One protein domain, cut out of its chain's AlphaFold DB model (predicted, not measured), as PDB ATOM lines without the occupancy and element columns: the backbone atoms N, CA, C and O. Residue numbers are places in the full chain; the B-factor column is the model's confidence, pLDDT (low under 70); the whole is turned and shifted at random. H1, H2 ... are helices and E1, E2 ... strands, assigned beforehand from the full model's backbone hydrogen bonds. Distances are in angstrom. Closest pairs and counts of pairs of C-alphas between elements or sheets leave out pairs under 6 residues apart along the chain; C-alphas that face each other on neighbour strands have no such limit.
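What this domain is: This is residues 165 to 302 and 312 to 316 of the 318 residues of an uncharacterized protein of Reticulomyxa filosa (UniProt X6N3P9). What shape do these atoms make? Two twisted sheets stand face to face as a sandwich, with E1, E2, E4, E7 and E9 in one sheet and E3, E8, E5 and E6 in the other. It is a jelly roll, one long hairpin wound over both sheets in four nested antiparallel pairs: E2 with E9, E3 with E8, E4 with E7, E5 with E6. What is it made of? The printed part has 143 residues and is mostly strand, with nine named strands and one named helix in the order E1 E2 E3 E4 E5 E6 E7 H1 E8 E9; the first sheet is branched, the second runs E3 E8 E5 E6, and neighbours are antiparallel in both. How large is it? It is compact, with a radius of gyration of the C-alphas of 16.1 A, and only just elongated, spanning 54 by 36 by 26 A.

How they stand to each other: How is the five-stranded sheet joined? E1, residues 166 to 168, and E2, residues 173 to 176, lie on one side of E9, residues 286 to 297, and E4, residues 197 to 208, on the other side. N 167 and O 295 are 3.0 A apart, N 175 and O 288 2.8 A, and N 205 and O 289 2.8 A, within hydrogen-bond range. E7, residues 254 to 257, is the antiparallel neighbour of E4, with N 255 and O 204 2.9 A apart. What makes the other sheet? E3, residues 184 to 192, and E6, residues 238 to 249, are its edge strands, and E8, residues 273 to 279, and E5, residues 221 to 230, its inner ones. N 186 and O 276 are 2.8 A apart, N 226 and O 275 2.8 A, and in the hairpin E5 and E6 N 225 and O 244 2.8 A. How do the sheets meet? Their facing parts are 9.7 A apart centre to centre, the strands at 31 degrees; the closest C-alphas of E4 and E6 are Gly 206 and Val 249, 5.5 A. H1, residues 264 to 267, only grazes both sheets and is too short for an O i to N i+4 pair.

Where its parts are: Where do the named elements begin and end? E1 begins at C-alpha 166 (-20.878, -22.495, 38.208), and E9 ends at C-alpha 297 (-25.590, -20.472, 34.829). Which are long? E4 measures 32.7 A, E9 31.2 A, E6 27.9 A and E5 27.4 A; E9 bends by 58 degrees at residue 292.

The domain as a whole: Is the printed part unbroken? Residues 303 to 311 are not printed, with 18.5 A between C-alphas 302 and 312. Where is it uncertain? The long link E4 to E5, residues 209 to 220, is under pLDDT 70, as are residues 312 to 316.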
ATOM      1  N   GLY A 165     -24.155 -19.729  40.394       57.69
ATOM      2  CA  GLY A 165     -23.507 -21.039  40.496       57.69
ATOM      3  C   GLY A 165     -22.838 -21.436  39.183       57.69
ATOM      4  O   GLY A 165     -23.523 -21.608  38.178       57.69
ATOM      5  N   ILE A 166     -21.511 -21.597  39.178       61.28
ATOM      6  CA  ILE A 166     -20.878 -22.495  38.208       61.28
ATOM      7  C   ILE A 166     -20.699 -23.817  38.944       61.28
ATOM      8  O   ILE A 166     -20.028 -23.889  39.972       61.28
ATOM      9  N   ILE A 167     -21.334 -24.863  38.440       66.25
ATOM     10  CA  ILE A 167     -21.153 -26.200  38.992       66.25
ATOM     11  C   ILE A 167     -20.056 -26.827  38.160       66.25
ATOM     12  O   ILE A 167     -20.221 -27.029  36.960       66.25
ATOM     13  N   THR A 168     -18.901 -27.022  38.779       65.19
ATOM     14  CA  THR A 168     -17.780 -27.712  38.153       65.19
ATOM     15  C   THR A 168     -17.613 -29.053  38.851       65.19
ATOM     16  O   THR A 168     -17.783 -29.154  40.061       65.19
ATOM     17  N   ILE A 169     -17.330 -30.089  38.079       68.75
ATOM     18  CA  ILE A 169     -16.803 -31.355  38.575       68.75
ATOM     19  C   ILE A 169     -15.323 -31.281  38.224       68.75
ATOM     20  O   ILE A 169     -14.976 -31.241  37.043       68.75
ATOM     21  N   LYS A 170     -14.478 -31.062  39.235       65.31
ATOM     22  CA  LYS A 170     -13.035 -30.883  39.018       65.31
ATOM     23  C   LYS A 170     -12.315 -32.210  38.876       65.31
ATOM     24  O   LYS A 170     -11.325 -32.268  38.158       65.31
ATOM     25  N   GLU A 171     -12.793 -33.231  39.569       78.06
ATOM     26  CA  GLU A 171     -12.226 -34.562  39.480       78.06
ATOM     27  C   GLU A 171     -12.857 -35.347  38.337       78.06
ATOM     28  O   GLU A 171     -14.000 -35.105  37.935       78.06
ATOM     29  N   GLN A 172     -12.074 -36.268  37.785       81.25
ATOM     30  CA  GLN A 172     -12.566 -37.218  36.806       81.25
ATOM     31  C   GLN A 172     -13.624 -38.084  37.486       81.25
ATOM     32  O   GLN A 172     -13.339 -38.835  38.417       81.25
ATOM     33  N   LEU A 173     -14.858 -37.988  37.010       81.88
ATOM     34  CA  LEU A 173     -15.926 -38.836  37.491       81.88
ATOM     35  C   LEU A 173     -15.863 -40.167  36.747       81.88
ATOM     36  O   LEU A 173     -16.107 -40.222  35.541       81.88
ATOM     37  N   HIS A 174     -15.566 -41.236  37.478       85.88
ATOM     38  CA  HIS A 174     -15.538 -42.598  36.957       85.88
ATOM     39  C   HIS A 174     -16.768 -43.365  37.426       85.88
ATOM     40  O   HIS A 174     -17.018 -43.527  38.619       85.88
ATOM     41  N   LEU A 175     -17.573 -43.813  36.470       84.94
ATOM     42  CA  LEU A 175     -18.856 -44.447  36.720       84.94
ATOM     43  C   LEU A 175     -18.843 -45.851  36.146       84.94
ATOM     44  O   LEU A 175     -18.571 -46.038  34.963       84.94
ATOM     45  N   TYR A 176     -19.223 -46.813  36.974       84.38
ATOM     46  CA  TYR A 176     -19.363 -48.207  36.578       84.38
ATOM     47  C   TYR A 176     -20.830 -48.545  36.323       84.38
ATOM     48  O   TYR A 176     -21.713 -48.110  37.073       84.38
ATOM     49  N   GLY A 177     -21.069 -49.307  35.258       80.75
ATOM     50  CA  GLY A 177     -22.364 -49.891  34.943       80.75
ATOM     51  C   GLY A 177     -22.629 -51.125  35.794       80.75
ATOM     52  O   GLY A 177     -21.819 -52.050  35.859       80.75
ATOM     53  N   GLU A 178     -23.783 -51.139  36.444       81.00
ATOM     54  CA  GLU A 178     -24.315 -52.281  37.182       81.00
ATOM     55  C   GLU A 178     -25.273 -53.109  36.307       81.00
ATOM     56  O   GLU A 178     -25.832 -52.625  35.327       81.00
ATOM     57  N   TYR A 179     -25.546 -54.361  36.688       72.75
ATOM     58  CA  TYR A 179     -26.505 -55.215  35.965       72.75
ATOM     59  C   TYR A 179     -27.910 -54.602  35.833       72.75
ATOM     60  O   TYR A 179     -28.595 -54.855  34.845       72.75
ATOM     61  N   ALA A 180     -28.310 -53.767  36.794       78.00
ATOM     62  CA  ALA A 180     -29.565 -53.018  36.800       78.00
ATOM     63  C   ALA A 180     -29.313 -51.503  36.701       78.00
ATOM     64  O   ALA A 180     -29.911 -50.703  37.434       78.00
ATOM     65  N   ASP A 181     -28.365 -51.097  35.856       73.88
ATOM     66  CA  ASP A 181     -28.080 -49.685  35.631       73.88
ATOM     67  C   ASP A 181     -29.138 -49.075  34.712       73.88
ATOM     68  O   ASP A 181     -29.045 -49.091  33.488       73.88
ATOM     69  N   TYR A 182     -30.215 -48.594  35.322       82.50
ATOM     70  CA  TYR A 182     -31.220 -47.776  34.656       82.50
ATOM     71  C   TYR A 182     -30.749 -46.320  34.565       82.50
ATOM     72  O   TYR A 182     -29.612 -45.983  34.871       82.50
ATOM     73  N   ASN A 183     -31.650 -45.438  34.150       86.00
ATOM     74  CA  ASN A 183     -31.465 -43.998  34.242       86.00
ATOM     75  C   ASN A 183     -31.340 -43.588  35.721       86.00
ATOM     76  O   ASN A 183     -32.352 -43.338  36.380       86.00
ATOM     77  N   ARG A 184     -30.111 -43.531  36.242       86.94
ATOM     78  CA  ARG A 184     -29.811 -43.189  37.640       86.94
ATOM     79  C   ARG A 184     -29.302 -41.754  37.753       86.94
ATOM     80  O   ARG A 184     -28.540 -41.321  36.893       86.94
ATOM     81  N   PRO A 185     -29.685 -40.994  38.788       85.69
ATOM     82  CA  PRO A 185     -29.076 -39.692  39.034       85.69
ATOM     83  C   PRO A 185     -27.568 -39.857  39.298       85.69
ATOM     84  O   PRO A 185     -27.136 -40.824  39.922       85.69
ATOM     85  N   LEU A 186     -26.758 -38.924  38.794       79.50
ATOM     86  CA  LEU A 186     -25.292 -38.950  38.899       79.50
ATOM     87  C   LEU A 186     -24.794 -38.707  40.337       79.50
ATOM     88  O   LEU A 186     -23.626 -38.924  40.623       79.50
ATOM     89  N   SER A 187     -25.659 -38.196  41.219       67.50
ATOM     90  CA  SER A 187     -25.385 -37.852  42.624       67.50
ATOM     91  C   SER A 187     -26.672 -37.362  43.313       67.50
ATOM     92  O   SER A 187     -27.676 -37.117  42.640       67.50
ATOM     93  N   ASP A 188     -26.605 -37.085  44.621       60.12
ATOM     94  CA  ASP A 188     -27.602 -36.312  45.395       60.12
ATOM     95  C   ASP A 188     -27.728 -34.837  44.949       60.12
ATOM     96  O   ASP A 188     -28.391 -34.016  45.597       60.12
ATOM     97  N   HIS A 189     -27.040 -34.432  43.879       61.25
ATOM     98  CA  HIS A 189     -26.931 -33.033  43.499       61.25
ATOM     99  C   HIS A 189     -28.131 -32.589  42.666       61.25
ATOM    100  O   HIS A 189     -28.239 -32.805  41.460       61.25
ATOM    101  N   VAL A 190     -29.034 -31.909  43.361       62.38
ATOM    102  CA  VAL A 190     -30.208 -31.244  42.808       62.38
ATOM    103  C   VAL A 190     -29.844 -29.801  42.473       62.38
ATOM    104  O   VAL A 190     -29.546 -29.002  43.363       62.38
ATOM    105  N   ILE A 191     -29.889 -29.444  41.190       72.06
ATOM    106  CA  ILE A 191     -29.608 -28.079  40.741       72.06
ATOM    107  C   ILE A 191     -30.942 -27.350  40.635       72.06
ATOM    108  O   ILE A 191     -31.695 -27.544  39.685       72.06
ATOM    109  N   SER A 192     -31.259 -26.516  41.623       74.38
ATOM    110  CA  SER A 192     -32.446 -25.661  41.554       74.38
ATOM    111  C   SER A 192     -32.146 -24.422  40.711       74.38
ATOM    112  O   SER A 192     -31.265 -23.626  41.052       74.38
ATOM    113  N   CYS A 193     -32.883 -24.251  39.616       70.44
ATOM    114  CA  CYS A 193     -32.768 -23.087  38.750       70.44
ATOM    115  C   CYS A 193     -33.393 -21.873  39.434       70.44
ATOM    116  O   CYS A 193     -34.614 -21.757  39.556       70.44
ATOM    117  N   ARG A 194     -32.548 -20.932  39.864       71.56
ATOM    118  CA  ARG A 194     -32.996 -19.587  40.264       71.56
ATOM    119  C   ARG A 194     -33.019 -18.628  39.078       71.56
ATOM    120  O   ARG A 194     -33.750 -17.641  39.102       71.56
ATOM    121  N   HIS A 195     -32.223 -18.908  38.049       72.12
ATOM    122  CA  HIS A 195     -32.175 -18.142  36.812       72.12
ATOM    123  C   HIS A 195     -32.176 -19.084  35.600       72.12
ATOM    124  O   HIS A 195     -31.921 -20.283  35.735       72.12
ATOM    125  N   PRO A 196     -32.445 -18.553  34.394       66.50
ATOM    126  CA  PRO A 196     -32.364 -19.339  33.172       66.50
ATOM    127  C   PRO A 196     -30.942 -19.862  32.954       66.50
ATOM    128  O   PRO A 196     -29.974 -19.096  32.967       66.50
ATOM    129  N   LEU A 197     -30.821 -21.161  32.707       66.12
ATOM    130  CA  LEU A 197     -29.566 -21.765  32.284       66.12
ATOM    131  C   LEU A 197     -29.245 -21.318  30.848       66.12
ATOM    132  O   LEU A 197     -30.112 -21.332  29.980       66.12
ATOM    133  N   ILE A 198     -28.005 -20.893  30.589       65.38
ATOM    134  CA  ILE A 198     -27.624 -20.306  29.285       65.38
ATOM    135  C   ILE A 198     -26.669 -21.203  28.499       65.38
ATOM    136  O   ILE A 198     -26.665 -21.172  27.268       65.38
ATOM    137  N   SER A 199     -25.820 -21.967  29.185       66.69
ATOM    138  CA  SER A 199     -24.852 -22.844  28.534       66.69
ATOM    139  C   SER A 199     -24.416 -23.978  29.450       66.69
ATOM    140  O   SER A 199     -24.207 -23.775  30.645       66.69
ATOM    141  N   LEU A 200     -24.197 -25.141  28.853       69.25
ATOM    142  CA  LEU A 200     -23.584 -26.303  29.473       69.25
ATOM    143  C   LEU A 200     -22.278 -26.603  28.730       69.25
ATOM    144  O   LEU A 200     -22.162 -26.389  27.526       69.25
ATOM    145  N   THR A 201     -21.255 -27.077  29.419       65.06
ATOM    146  CA  THR A 201     -20.054 -27.597  28.765       65.06
ATOM    147  C   THR A 201     -19.592 -28.840  29.501       65.06
ATOM    148  O   THR A 201     -19.541 -28.846  30.725       65.06
ATOM    149  N   SER A 202     -19.282 -29.902  28.769       67.06
ATOM    150  CA  SER A 202     -18.882 -31.179  29.360       67.06
ATOM    151  C   SER A 202     -17.944 -31.924  28.425       67.06
ATOM    152  O   SER A 202     -18.240 -32.023  27.238       67.06
ATOM    153  N   ALA A 203     -16.865 -32.495  28.943       63.22
ATOM    154  CA  ALA A 203     -16.114 -33.518  28.228       63.22
ATOM    155  C   ALA A 203     -16.479 -34.891  28.809       63.22
ATOM    156  O   ALA A 203     -16.650 -35.042  30.019       63.22
ATOM    157  N   CYS A 204     -16.671 -35.892  27.958       65.88
ATOM    158  CA  CYS A 204     -16.937 -37.256  28.407       65.88
ATOM    159  C   CYS A 204     -16.298 -38.273  27.460       65.88
ATOM    160  O   CYS A 204     -16.188 -38.042  26.257       65.88
ATOM    161  N   ALA A 205     -15.902 -39.410  28.018       63.81
ATOM    162  CA  ALA A 205     -15.409 -40.582  27.306       63.81
ATOM    163  C   ALA A 205     -16.046 -41.845  27.880       63.81
ATOM    164  O   ALA A 205     -16.401 -41.902  29.055       63.81
ATOM    165  N   GLY A 206     -16.172 -42.889  27.072       60.91
ATOM    166  CA  GLY A 206     -16.638 -44.197  27.513       60.91
ATOM    167  C   GLY A 206     -15.570 -45.240  27.233       60.91
ATOM    168  O   GLY A 206     -14.834 -45.123  26.262       60.91
ATOM    169  N   ARG A 207     -15.490 -46.297  28.044       61.88
ATOM    170  CA  ARG A 207     -14.631 -47.447  27.727       61.88
ATOM    171  C   ARG A 207     -15.393 -48.750  27.882       61.88
ATOM    172  O   ARG A 207     -15.977 -49.007  28.932       61.88
ATOM    173  N   ILE A 208     -15.408 -49.576  26.830       58.94
ATOM    174  CA  ILE A 208     -15.822 -50.989  26.913       58.94
ATOM    175  C   ILE A 208     -14.589 -51.789  27.316       58.94
ATOM    176  O   ILE A 208     -13.524 -51.598  26.733       58.94
ATOM    177  N   LYS A 209     -14.708 -52.649  28.329       60.59
ATOM    178  CA  LYS A 209     -13.645 -53.603  28.630       60.59
ATOM    179  C   LYS A 209     -13.583 -54.619  27.483       60.59
ATOM    180  O   LYS A 209     -14.577 -55.273  27.186       60.59
ATOM    181  N   ASP A 210     -12.443 -54.656  26.800       51.88
ATOM    182  CA  ASP A 210     -12.226 -55.352  25.528       51.88
ATOM    183  C   ASP A 210     -12.662 -56.831  25.565       51.88
ATOM    184  O   ASP A 210     -12.309 -57.563  26.490       51.88
ATOM    185  N   GLY A 211     -13.395 -57.283  24.537       51.66
ATOM    186  CA  GLY A 211     -13.654 -58.711  24.287       51.66
ATOM    187  C   GLY A 211     -15.062 -59.062  23.808       51.66
ATOM    188  O   GLY A 211     -15.234 -60.057  23.104       51.66
ATOM    189  N   GLU A 212     -16.071 -58.246  24.112       51.34
ATOM    190  CA  GLU A 212     -17.420 -58.482  23.601       51.34
ATOM    191  C   GLU A 212     -17.606 -57.774  22.262       51.34
ATOM    192  O   GLU A 212     -17.599 -56.548  22.162       51.34
ATOM    193  N   ILE A 213     -17.759 -58.569  21.202       47.56
ATOM    194  CA  ILE A 213     -18.146 -58.102  19.873       47.56
ATOM    195  C   ILE A 213     -19.523 -57.439  20.013       47.56
ATOM    196  O   ILE A 213     -20.559 -58.101  19.939       47.56
ATOM    197  N   ALA A 214     -19.531 -56.122  20.231       48.12
ATOM    198  CA  ALA A 214     -20.715 -55.290  20.404       48.12
ATOM    199  C   ALA A 214     -21.468 -55.148  19.072       48.12
ATOM    200  O   ALA A 214     -21.476 -54.103  18.427       48.12
ATOM    201  N   LYS A 215     -22.089 -56.238  18.614       46.56
ATOM    202  CA  LYS A 215     -22.934 -56.259  17.413       46.56
ATOM    203  C   LYS A 215     -24.424 -56.161  17.723       46.56
ATOM    204  O   LYS A 215     -25.239 -56.287  16.813       46.56
ATOM    205  N   VAL A 216     -24.803 -55.930  18.977       44.53
ATOM    206  CA  VAL A 216     -26.207 -55.945  19.392       44.53
ATOM    207  C   VAL A 216     -26.546 -54.672  20.167       44.53
ATOM    208  O   VAL A 216     -26.336 -54.578  21.364       44.53
ATOM    209  N   ILE A 217     -27.118 -53.722  19.422       48.28
ATOM    210  CA  ILE A 217     -28.056 -52.678  19.863       48.28
ATOM    211  C   ILE A 217     -27.495 -51.689  20.902       48.28
ATOM    212  O   ILE A 217     -27.592 -51.879  22.106       48.28
ATOM    213  N   PHE A 218     -26.999 -50.574  20.360       50.06
ATOM    214  CA  PHE A 218     -26.685 -49.275  20.966       50.06
ATOM    215  C   PHE A 218     -27.642 -48.817  22.086       50.06
ATOM    216  O   PHE A 218     -28.506 -47.964  21.887       50.06
ATOM    217  N   LEU A 219     -27.457 -49.343  23.290       53.94
ATOM    218  CA  LEU A 219     -27.836 -48.669  24.534       53.94
ATOM    219  C   LEU A 219     -26.533 -48.253  25.224       53.94
ATOM    220  O   LEU A 219     -26.203 -48.680  26.326       53.94
ATOM    221  N   SER A 220     -25.737 -47.508  24.458       65.12
ATOM    222  CA  SER A 220     -24.412 -46.996  24.791       65.12
ATOM    223  C   SER A 220     -24.506 -45.932  25.871       65.12
ATOM    224  O   SER A 220     -25.545 -45.304  26.039       65.12
ATOM    225  N   ARG A 221     -23.433 -45.764  26.643       74.56
ATOM    226  CA  ARG A 221     -23.452 -44.984  27.881       74.56
ATOM    227  C   ARG A 221     -23.932 -43.567  27.640       74.56
ATOM    228  O   ARG A 221     -23.421 -42.867  26.767       74.56
ATOM    229  N   GLN A 222     -24.876 -43.133  28.457       85.94
ATOM    230  CA  GLN A 222     -25.502 -41.835  28.326       85.94
ATOM    231  C   GLN A 222     -25.266 -41.022  29.579       85.94
ATOM    232  O   GLN A 222     -25.536 -41.465  30.696       85.94
ATOM    233  N   LEU A 223     -24.824 -39.793  29.367       85.06
ATOM    234  CA  LEU A 223     -25.003 -38.727  30.331       85.06
ATOM    235  C   LEU A 223     -26.136 -37.854  29.800       85.06
ATOM    236  O   LEU A 223     -26.098 -37.431  28.643       85.06
ATOM    237  N   PHE A 224     -27.157 -37.586  30.602       89.00
ATOM    238  CA  PHE A 224     -28.268 -36.739  30.178       89.00
ATOM    239  C   PHE A 224     -28.729 -35.801  31.284       89.00
ATOM    240  O   PHE A 224     -28.667 -36.104  32.473       89.00
ATOM    241  N   LEU A 225     -29.190 -34.626  30.873       88.62
ATOM    242  CA  LEU A 225     -29.868 -33.675  31.736       88.62
ATOM    243  C   LEU A 225     -31.355 -33.949  31.694       88.62
ATOM    244  O   LEU A 225     -31.949 -34.021  30.620       88.62
ATOM    245  N   ARG A 226     -31.973 -34.007  32.862       90.88
ATOM    246  CA  ARG A 226     -33.418 -34.034  32.999       90.88
ATOM    247  C   ARG A 226     -33.856 -32.791  33.747       90.88
ATOM    248  O   ARG A 226     -33.422 -32.563  34.873       90.88
ATOM    249  N   ALA A 227     -34.717 -31.997  33.129       90.25
ATOM    250  CA  ALA A 227     -35.398 -30.928  33.835       90.25
ATOM    251  C   ALA A 227     -36.737 -31.428  34.359       90.25
ATOM    252  O   ALA A 227     -37.519 -32.029  33.618       90.25
ATOM    253  N   VAL A 228     -37.006 -31.161  35.630       91.31
ATOM    254  CA  VAL A 228     -38.241 -31.539  36.304       91.31
ATOM    255  C   VAL A 228     -38.865 -30.326  36.979       91.31
ATOM    256  O   VAL A 228     -38.175 -29.500  37.577       91.31
ATOM    257  N   ARG A 229     -40.190 -30.236  36.889       91.44
ATOM    258  CA  ARG A 229     -40.996 -29.254  37.607       91.44
ATOM    259  C   ARG A 229     -41.694 -29.948  38.773       91.44
ATOM    260  O   ARG A 229     -42.457 -30.890  38.523       91.44
ATOM    261  N   PRO A 230     -41.454 -29.523  40.023       86.06
ATOM    262  CA  PRO A 230     -42.201 -30.051  41.156       86.06
ATOM    263  C   PRO A 230     -43.671 -29.627  41.034       86.06
ATOM    264  O   PRO A 230     -43.966 -28.440  40.879       86.06
ATOM    265  N   ILE A 231     -44.606 -30.579  41.086       86.44
ATOM    266  CA  ILE A 231     -46.035 -30.260  41.127       86.44
ATOM    267  C   ILE A 231     -46.387 -29.932  42.583       86.44
ATOM    268  O   ILE A 231     -46.215 -30.751  43.478       86.44
ATOM    269  N   SER A 232     -46.883 -28.715  42.814       72.62
ATOM    270  CA  SER A 232     -47.030 -28.060  44.127       72.62
ATOM    271  C   SER A 232     -47.861 -28.799  45.198       72.62
ATOM    272  O   SER A 232     -47.937 -28.304  46.321       72.62
ATOM    273  N   TYR A 233     -48.509 -29.928  44.892       66.31
ATOM    274  CA  TYR A 233     -49.528 -30.516  45.772       66.31
ATOM    275  C   TYR A 233     -49.401 -32.022  46.036       66.31
ATOM    276  O   TYR A 233     -50.137 -32.533  46.878       66.31
ATOM    277  N   SER A 234     -48.481 -32.744  45.389       63.38
ATOM    278  CA  SER A 234     -48.212 -34.139  45.752       63.38
ATOM    279  C   SER A 234     -46.735 -34.484  45.604       63.38
ATOM    280  O   SER A 234     -46.111 -34.228  44.577       63.38
ATOM    281  N   ASN A 235     -46.191 -35.087  46.659       57.69
ATOM    282  CA  ASN A 235     -44.757 -35.333  46.835       57.69
ATOM    283  C   ASN A 235     -44.146 -36.271  45.790       57.69
ATOM    284  O   ASN A 235     -42.935 -36.252  45.587       57.69
ATOM    285  N   ASP A 236     -44.985 -37.035  45.094       63.44
ATOM    286  CA  ASP A 236     -44.540 -38.077  44.173       63.44
ATOM    287  C   ASP A 236     -44.703 -37.683  42.698       63.44
ATOM    288  O   ASP A 236     -44.270 -38.422  41.814       63.44
ATOM    289  N   SER A 237     -45.317 -36.529  42.398       75.31
ATOM    290  CA  SER A 237     -45.531 -36.119  41.010       75.31
ATOM    291  C   SER A 237     -44.575 -34.999  40.602       75.31
ATOM    292  O   SER A 237     -44.668 -33.840  41.003       75.31
ATOM    293  N   GLN A 238     -43.610 -35.371  39.768       86.38
ATOM    294  CA  GLN A 238     -42.760 -34.433  39.049       86.38
ATOM    295  C   GLN A 238     -43.156 -34.467  37.580       86.38
ATOM    296  O   GLN A 238     -43.310 -35.539  36.994       86.38
ATOM    297  N   THR A 239     -43.301 -33.294  36.968       90.81
ATOM    298  CA  THR A 239     -43.446 -33.223  35.511       90.81
ATOM    299  C   THR A 239     -42.057 -33.149  34.907       90.81
ATOM    300  O   THR A 239     -41.329 -32.188  35.153       90.81
ATOM    301  N   VAL A 240     -41.681 -34.151  34.116       91.88
ATOM    302  CA  VAL A 240     -40.463 -34.079  33.306       91.88
ATOM    303  C   VAL A 240     -40.708 -33.069  32.188       91.88
ATOM    304  O   VAL A 240     -41.556 -33.293  31.328       91.88
ATOM    305  N   LEU A 241     -39.987 -31.949  32.218       90.88
ATOM    306  CA  LEU A 241     -40.095 -30.893  31.210       90.88
ATOM    307  C   LEU A 241     -39.359 -31.293  29.935       90.88
ATOM    308  O   LEU A 241     -39.889 -31.161  28.834       90.88
ATOM    309  N   PHE A 242     -38.136 -31.796  30.092       90.88
ATOM    310  CA  PHE A 242     -37.361 -32.378  29.008       90.88
ATOM    311  C   PHE A 242     -36.294 -33.330  29.540       90.88
ATOM    312  O   PHE A 242     -35.866 -33.254  30.696       90.88
ATOM    313  N   GLU A 243     -35.821 -34.179  28.636       90.75
ATOM    314  CA  GLU A 243     -34.620 -34.981  28.796       90.75
ATOM    315  C   GLU A 243     -33.694 -34.701  27.614       90.75
ATOM    316  O   GLU A 243     -34.116 -34.742  26.459       90.75
ATOM    317  N   TYR A 244     -32.444 -34.364  27.906       87.75
ATOM    318  CA  TYR A 244     -31.449 -34.012  26.908       87.75
ATOM    319  C   TYR A 244     -30.199 -34.857  27.083       87.75
ATOM    320  O   TYR A 244     -29.519 -34.758  28.104       87.75
ATOM    321  N   ARG A 245     -29.866 -35.650  26.066       87.00
ATOM    322  CA  ARG A 245     -28.639 -36.448  26.047       87.00
ATOM    323  C   ARG A 245     -27.446 -35.537  25.794       87.00
ATOM    324  O   ARG A 245     -27.336 -34.940  24.731       87.00
ATOM    325  N   ILE A 246     -26.592 -35.416  26.806       81.81
ATOM    326  CA  ILE A 246     -25.355 -34.636  26.764       81.81
ATOM    327  C   ILE A 246     -24.345 -35.371  25.894       81.81
ATOM    328  O   ILE A 246     -23.768 -34.789  24.982       81.81
ATOM    329  N   CYS A 247     -24.163 -36.659  26.171       77.25
ATOM    330  CA  CYS A 247     -23.361 -37.528  25.341       77.25
ATOM    331  C   CYS A 247     -23.932 -38.935  25.293       77.25
ATOM    332  O   CYS A 247     -24.526 -39.409  26.260       77.25
ATOM    333  N   ASP A 248     -23.768 -39.551  24.129       73.38
ATOM    334  CA  ASP A 248     -24.075 -40.945  23.846       73.38
ATOM    335  C   ASP A 248     -22.750 -41.568  23.410       73.38
ATOM    336  O   ASP A 248     -22.342 -41.446  22.255       73.38
ATOM    337  N   VAL A 249     -21.991 -42.071  24.384       61.88
ATOM    338  CA  VAL A 249     -20.604 -42.482  24.157       61.88
ATOM    339  C   VAL A 249     -20.561 -43.994  24.024       61.88
ATOM    340  O   VAL A 249     -20.567 -44.736  25.008       61.88
ATOM    341  N   ALA A 250     -20.536 -44.456  22.777       56.56
ATOM    342  CA  ALA A 250     -20.261 -45.852  22.453       56.56
ATOM    343  C   ALA A 250     -18.750 -46.138  22.373       56.56
ATOM    344  O   ALA A 250     -18.332 -47.268  22.615       56.56
ATOM    345  N   GLU A 251     -17.940 -45.124  22.063       57.31
ATOM    346  CA  GLU A 251     -16.562 -45.294  21.591       57.31
ATOM    347  C   GLU A 251     -15.508 -45.025  22.668       57.31
ATOM    348  O   GLU A 251     -15.749 -44.305  23.633       57.31
ATOM    349  N   HIS A 252     -14.335 -45.631  22.470       62.59
ATOM    350  CA  HIS A 252     -13.173 -45.613  23.364       62.59
ATOM    351  C   HIS A 252     -12.425 -44.265  23.397       62.59
ATOM    352  O   HIS A 252     -11.405 -44.154  24.077       62.59
ATOM    353  N   ASP A 253     -12.923 -43.257  22.678       62.94
ATOM    354  CA  ASP A 253     -12.272 -41.964  22.502       62.94
ATOM    355  C   ASP A 253     -12.914 -40.869  23.360       62.94
ATOM    356  O   ASP A 253     -14.115 -40.865  23.648       62.94
ATOM    357  N   TRP A 254     -12.091 -39.895  23.754       66.56
ATOM    358  CA  TRP A 254     -12.559 -38.697  24.441       66.56
ATOM    359  C   TRP A 254     -13.359 -37.804  23.504       66.56
ATOM    360  O   TRP A 254     -12.846 -37.320  22.494       66.56
ATOM    361  N   VAL A 255     -14.602 -37.514  23.888       67.56
ATOM    362  CA  VAL A 255     -15.461 -36.582  23.165       67.56
ATOM    363  C   VAL A 255     -15.637 -35.312  23.992       67.56
ATOM    364  O   VAL A 255     -16.261 -35.287  25.055       67.56
ATOM    365  N   ASN A 256     -15.107 -34.211  23.466       67.94
ATOM    366  CA  ASN A 256     -15.344 -32.883  24.019       67.94
ATOM    367  C   ASN A 256     -16.696 -32.361  23.530       67.94
ATOM    368  O   ASN A 256     -16.850 -31.989  22.364       67.94
ATOM    369  N   VAL A 257     -17.688 -32.313  24.420       67.56
ATOM    370  CA  VAL A 257     -19.058 -31.924  24.077       67.56
ATOM    371  C   VAL A 257     -19.352 -30.505  24.575       67.56
ATOM    372  O   VAL A 257     -19.735 -30.240  25.720       67.56
ATOM    373  N   HIS A 258     -19.206 -29.538  23.671       68.25
ATOM    374  CA  HIS A 258     -19.571 -28.147  23.934       68.25
ATOM    375  C   HIS A 258     -21.047 -27.894  23.615       68.25
ATOM    376  O   HIS A 258     -21.424 -27.587  22.484       68.25
ATOM    377  N   LEU A 259     -21.897 -27.979  24.637       67.50
ATOM    378  CA  LEU A 259     -23.345 -27.845  24.490       67.50
ATOM    379  C   LEU A 259     -23.860 -26.445  24.805       67.50
ATOM    380  O   LEU A 259     -24.320 -26.115  25.903       67.50
ATOM    381  N   ARG A 260     -23.901 -25.606  23.772       66.50
ATOM    382  CA  ARG A 260     -24.595 -24.320  23.852       66.50
ATOM    383  C   ARG A 260     -26.098 -24.496  23.630       66.50
ATOM    384  O   ARG A 260     -26.637 -24.155  22.583       66.50
ATOM    385  N   ILE A 261     -26.780 -25.032  24.632       64.62
ATOM    386  CA  ILE A 261     -28.223 -25.263  24.582       64.62
ATOM    387  C   ILE A 261     -28.936 -23.966  24.983       64.62
ATOM    388  O   ILE A 261     -29.119 -23.698  26.160       64.62
ATOM    389  N   SER A 262     -29.311 -23.116  24.027       66.69
ATOM    390  CA  SER A 262     -30.061 -21.887  24.341       66.69
ATOM    391  C   SER A 262     -31.576 -22.041  24.208       66.69
ATOM    392  O   SER A 262     -32.314 -21.359  24.910       66.69
ATOM    393  N   SER A 263     -32.052 -22.916  23.317       73.06
ATOM    394  CA  SER A 263     -33.486 -23.062  23.019       73.06
ATOM    395  C   SER A 263     -34.217 -24.008  23.969       73.06
ATOM    396  O   SER A 263     -35.374 -23.774  24.284       73.06
ATOM    397  N   ILE A 264     -33.569 -25.065  24.460       72.94
ATOM    398  CA  ILE A 264     -34.238 -26.036  25.347       72.94
ATOM    399  C   ILE A 264     -34.420 -25.442  26.747       72.94
ATOM    400  O   ILE A 264     -35.424 -25.693  27.400       72.94
ATOM    401  N   PHE A 265     -33.497 -24.585  27.192       77.50
ATOM    402  CA  PHE A 265     -33.601 -23.931  28.496       77.50
ATOM    403  C   PHE A 265     -34.521 -22.708  28.507       77.50
ATOM    404  O   PHE A 265     -34.795 -22.182  29.583       77.50
ATOM    405  N   SER A 266     -35.038 -22.251  27.359       80.50
ATOM    406  CA  SER A 266     -35.981 -21.125  27.351       80.50
ATOM    407  C   SER A 266     -37.347 -21.476  27.943       80.50
ATOM    408  O   SER A 266     -38.119 -20.569  28.231       80.50
ATOM    409  N   THR A 267     -37.651 -22.767  28.110       83.62
ATOM    410  CA  THR A 267     -38.878 -23.255  28.757       83.62
ATOM    411  C   THR A 267     -38.740 -23.399  30.272       83.62
ATOM    412  O   THR A 267     -39.739 -23.641  30.946       83.62
ATOM    413  N   LEU A 268     -37.521 -23.257  30.809       85.06
ATOM    414  CA  LEU A 268     -37.272 -23.366  32.240       85.06
ATOM    415  C   LEU A 268     -37.696 -22.097  32.970       85.06
ATOM    416  O   LEU A 268     -37.300 -20.982  32.621       85.06
ATOM    417  N   GLU A 269     -38.462 -22.297  34.031       84.38
ATOM    418  CA  GLU A 269     -38.930 -21.269  34.945       84.38
ATOM    419  C   GLU A 269     -38.149 -21.320  36.264       84.38
ATOM    420  O   GLU A 269     -37.455 -22.286  36.593       84.38
ATOM    421  N   SER A 270     -38.252 -20.245  37.046       82.12
ATOM    422  CA  SER A 270     -37.677 -20.216  38.390       82.12
ATOM    423  C   SER A 270     -38.342 -21.275  39.269       82.12
ATOM    424  O   SER A 270     -39.563 -21.297  39.390       82.12
ATOM    425  N   GLY A 271     -37.535 -22.093  39.942       82.62
ATOM    426  CA  GLY A 271     -38.012 -23.196  40.781       82.62
ATOM    427  C   GLY A 271     -38.007 -24.556  40.083       82.62
ATOM    428  O   GLY A 271     -38.089 -25.571  40.777       82.62
ATOM    429  N   ASP A 272     -37.826 -24.596  38.759       87.50
ATOM    430  CA  ASP A 272     -37.535 -25.845  38.060       87.50
ATOM    431  C   ASP A 272     -36.195 -26.421  38.535       87.50
ATOM    432  O   ASP A 272     -35.288 -25.714  38.992       87.50
ATOM    433  N   ILE A 273     -36.076 -27.738  38.440       86.81
ATOM    434  CA  ILE A 273     -34.924 -28.487  38.917       86.81
ATOM    435  C   ILE A 273     -34.259 -29.157  37.723       86.81
ATOM    436  O   ILE A 273     -34.914 -29.839  36.940       86.81
ATOM    437  N   ILE A 274     -32.944 -29.006  37.609       86.94
ATOM    438  CA  ILE A 274     -32.129 -29.765  36.670       86.94
ATOM    439  C   ILE A 274     -31.414 -30.870  37.438       86.94
ATOM    440  O   ILE A 274     -30.731 -30.634  38.436       86.94
ATOM    441  N   LEU A 275     -31.574 -32.084  36.936       87.81
ATOM    442  CA  LEU A 275     -30.949 -33.289  37.437       87.81
ATOM    443  C   LEU A 275     -30.020 -33.836  36.360       87.81
ATOM    444  O   LEU A 275     -30.374 -33.887  35.181       87.81
ATOM    445  N   LEU A 276     -28.834 -34.255  36.777       87.19
ATOM    446  CA  LEU A 276     -27.897 -34.951  35.914       87.19
ATOM    447  C   LEU A 276     -28.075 -36.447  36.137       87.19
ATOM    448  O   LEU A 276     -28.048 -36.917  37.273       87.19
ATOM    449  N   PHE A 277     -28.280 -37.184  35.060       90.38
ATOM    450  CA  PHE A 277     -28.490 -38.617  35.086       90.38
ATOM    451  C   PHE A 277     -27.435 -39.322  34.243       90.38
ATOM    452  O   PHE A 277     -26.952 -38.788  33.242       90.38
ATOM    453  N   ARG A 278     -27.126 -40.548  34.650       89.56
ATOM    454  CA  ARG A 278     -26.299 -41.499  33.926       89.56
ATOM    455  C   ARG A 278     -27.085 -42.739  33.542       89.56
ATOM    456  O   ARG A 278     -28.037 -43.135  34.214       89.56
ATOM    457  N   HIS A 279     -26.596 -43.367  32.492       89.62
ATOM    458  CA  HIS A 279     -26.856 -44.744  32.133       89.62
ATOM    459  C   HIS A 279     -25.537 -45.307  31.605       89.62
ATOM    460  O   HIS A 279     -25.089 -44.881  30.550       89.62
ATOM    461  N   VAL A 280     -24.862 -46.189  32.333       84.81
ATOM    462  CA  VAL A 280     -23.560 -46.750  31.926       84.81
ATOM    463  C   VAL A 280     -23.734 -48.113  31.237       84.81
ATOM    464  O   VAL A 280     -22.803 -48.598  30.604       84.81
ATOM    465  N   GLY A 281     -24.950 -48.667  31.234       79.25
ATOM    466  CA  GLY A 281     -25.321 -49.897  30.535       79.25
ATOM    467  C   GLY A 281     -25.415 -51.099  31.478       79.25
ATOM    468  O   GLY A 281     -24.669 -51.205  32.451       79.25
ATOM    469  N   GLY A 282     -26.343 -52.014  31.185       72.06
ATOM    470  CA  GLY A 282     -26.525 -53.258  31.943       72.06
ATOM    471  C   GLY A 282     -25.507 -54.331  31.548       72.06
ATOM    472  O   GLY A 282     -25.072 -54.370  30.403       72.06
ATOM    473  N   GLY A 283     -25.145 -55.222  32.476       70.81
ATOM    474  CA  GLY A 283     -24.323 -56.410  32.180       70.81
ATOM    475  C   GLY A 283     -22.941 -56.465  32.840       70.81
ATOM    476  O   GLY A 283     -22.272 -57.487  32.727       70.81
ATOM    477  N   GLY A 284     -22.534 -55.416  33.564       69.38
ATOM    478  CA  GLY A 284     -21.184 -55.301  34.126       69.38
ATOM    479  C   GLY A 284     -20.130 -54.937  33.068       69.38
ATOM    480  O   GLY A 284     -20.366 -55.044  31.872       69.38
ATOM    481  N   GLY A 285     -18.970 -54.434  33.501       75.88
ATOM    482  CA  GLY A 285     -17.828 -54.161  32.609       75.88
ATOM    483  C   GLY A 285     -17.925 -52.902  31.735       75.88
ATOM    484  O   GLY A 285     -17.008 -52.631  30.956       75.88
ATOM    485  N   HIS A 286     -18.993 -52.112  31.867       79.62
ATOM    486  CA  HIS A 286     -19.095 -50.807  31.222       79.62
ATOM    487  C   HIS A 286     -18.611 -49.694  32.148       79.62
ATOM    488  O   HIS A 286     -18.975 -49.651  33.324       79.62
ATOM    489  N   GLU A 287     -17.845 -48.764  31.584       82.19
ATOM    490  CA  GLU A 287     -17.317 -47.617  32.310       82.19
ATOM    491  C   GLU A 287     -17.594 -46.322  31.532       82.19
ATOM    492  O   GLU A 287     -17.463 -46.271  30.302       82.19
ATOM    493  N   LEU A 288     -18.003 -45.278  32.253       83.06
ATOM    494  CA  LEU A 288     -18.184 -43.918  31.751       83.06
ATOM    495  C   LEU A 288     -17.275 -42.986  32.551       83.06
ATOM    496  O   LEU A 288     -17.354 -42.934  33.778       83.06
ATOM    497  N   PHE A 289     -16.444 -42.242  31.836       81.31
ATOM    498  CA  PHE A 289     -15.544 -41.240  32.378       81.31
ATOM    499  C   PHE A 289     -16.063 -39.859  31.985       81.31
ATOM    500  O   PHE A 289     -16.361 -39.592  30.820       81.31
ATOM    501  N   VAL A 290     -16.196 -38.965  32.955       80.56
ATOM    502  CA  VAL A 290     -16.587 -37.577  32.705       80.56
ATOM    503  C   VAL A 290     -15.511 -36.680  33.288       80.56
ATOM    504  O   VAL A 290     -15.236 -36.736  34.483       80.56
ATOM    505  N   GLU A 291     -14.919 -35.844  32.445       79.12
ATOM    506  CA  GLU A 291     -13.886 -34.890  32.841       79.12
ATOM    507  C   GLU A 291     -14.350 -33.467  32.567       79.12
ATOM    508  O   GLU A 291     -15.169 -33.203  31.684       79.12
ATOM    509  N   ASP A 292     -13.826 -32.526  33.353       74.94
ATOM    510  CA  ASP A 292     -14.003 -31.095  33.108       74.94
ATOM    511  C   ASP A 292     -15.475 -30.646  32.957       74.94
ATOM    512  O   ASP A 292     -15.779 -29.642  32.300       74.94
ATOM    513  N   PHE A 293     -16.415 -31.360  33.587       76.75
ATOM    514  CA  PHE A 293     -17.837 -31.041  33.497       76.75
ATOM    515  C   PHE A 293     -18.117 -29.692  34.158       76.75
ATOM    516  O   PHE A 293     -17.863 -29.492  35.347       76.75
ATOM    517  N   LYS A 294     -18.665 -28.753  33.383       75.75
ATOM    518  CA  LYS A 294     -18.921 -27.369  33.789       75.75
ATOM    519  C   LYS A 294     -20.322 -26.944  33.364       75.75
ATOM    520  O   LYS A 294     -20.594 -26.638  32.201       75.75
ATOM    521  N   LEU A 295     -21.220 -26.824  34.333       74.44
ATOM    522  CA  LEU A 295     -22.508 -26.171  34.145       74.44
ATOM    523  C   LEU A 295     -22.384 -24.685  34.483       74.44
ATOM    524  O   LEU A 295     -22.077 -24.322  35.620       74.44
ATOM    525  N   ILE A 296     -22.649 -23.821  33.502       72.69
ATOM    526  CA  ILE A 296     -22.501 -22.371  33.650       72.69
ATOM    527  C   ILE A 296     -23.881 -21.711  33.583       72.69
ATOM    528  O   ILE A 296     -24.430 -21.461  32.505       72.69
ATOM    529  N   GLU A 297     -24.425 -21.349  34.745       70.06
ATOM    530  CA  GLU A 297     -25.590 -20.472  34.829       70.06
ATOM    531  C   GLU A 297     -25.152 -19.028  34.532       70.06
ATOM    532  O   GLU A 297     -24.277 -18.465  35.198       70.06
ATOM    533  N   LYS A 298     -25.748 -18.388  33.521       65.31
ATOM    534  CA  LYS A 298     -25.528 -16.958  33.270       65.31
ATOM    535  C   LYS A 298     -26.807 -16.216  33.612       65.31
ATOM    536  O   LYS A 298     -27.883 -16.559  33.141       65.31
ATOM    537  N   LYS A 299     -26.698 -15.127  34.371       65.19
ATOM    538  CA  LYS A 299     -27.837 -14.217  34.497       65.19
ATOM    539  C   LYS A 299     -28.105 -13.578  33.144       65.19
ATOM    540  O   LYS A 299     -27.187 -13.053  32.510       65.19
ATOM    541  N   LYS A 300     -29.377 -13.566  32.739       60.91
ATOM    542  CA  LYS A 300     -29.844 -12.660  31.692       60.91
ATOM    543  C   LYS A 300     -29.439 -11.258  32.147       60.91
ATOM    544  O   LYS A 300     -29.880 -10.814  33.207       60.91
ATOM    545  N   LYS A 301     -28.523 -10.603  31.421       61.00
ATOM    546  CA  LYS A 301     -28.179  -9.207  31.709       61.00
ATOM    547  C   LYS A 301     -29.496  -8.440  31.646       61.00
ATOM    548  O   LYS A 301     -30.083  -8.350  30.570       61.00
ATOM    549  N   LYS A 302     -29.976  -7.930  32.786       54.56
ATOM    550  CA  LYS A 302     -30.940  -6.832  32.752       54.56
ATOM    551  C   LYS A 302     -30.311  -5.768  31.860       54.56
ATOM    552  O   LYS A 302     -29.115  -5.487  31.973       54.56
ATOM    553  N   ALA A 312     -17.045 -15.716  40.389       26.98
ATOM    554  CA  ALA A 312     -17.311 -17.062  39.908       26.98
ATOM    555  C   ALA A 312     -17.102 -18.032  41.073       26.98
ATOM    556  O   ALA A 312     -16.130 -17.896  41.812       26.98
ATOM    557  N   ILE A 313     -17.997 -18.999  41.241       35.06
ATOM    558  CA  ILE A 313     -17.813 -20.074  42.216       35.06
ATOM    559  C   ILE A 313     -17.582 -21.339  41.445       35.06
ATOM    560  O   ILE A 313     -18.388 -21.677  40.595       35.06
ATOM    561  N   ILE A 314     -16.476 -21.995  41.751       28.27
ATOM    562  CA  ILE A 314     -16.122 -23.294  41.222       28.27
ATOM    563  C   ILE A 314     -16.548 -24.287  42.296       28.27
ATOM    564  O   ILE A 314     -15.931 -24.326  43.359       28.27
ATOM    565  N   ILE A 315     -17.616 -25.046  42.059       31.88
ATOM    566  CA  ILE A 315     -17.844 -26.244  42.873       31.88
ATOM    567  C   ILE A 315     -16.705 -27.215  42.544       31.88
ATOM    568  O   ILE A 315     -16.322 -27.357  41.390       31.88
ATOM    569  N   ILE A 316     -16.068 -27.762  43.568       26.20
ATOM    570  CA  ILE A 316     -15.057 -28.810  43.445       26.20
ATOM    571  C   ILE A 316     -15.771 -30.064  43.916       26.20
ATOM    572  O   ILE A 316     -16.299 -30.068  45.025       26.20
TER     573      ILE A 316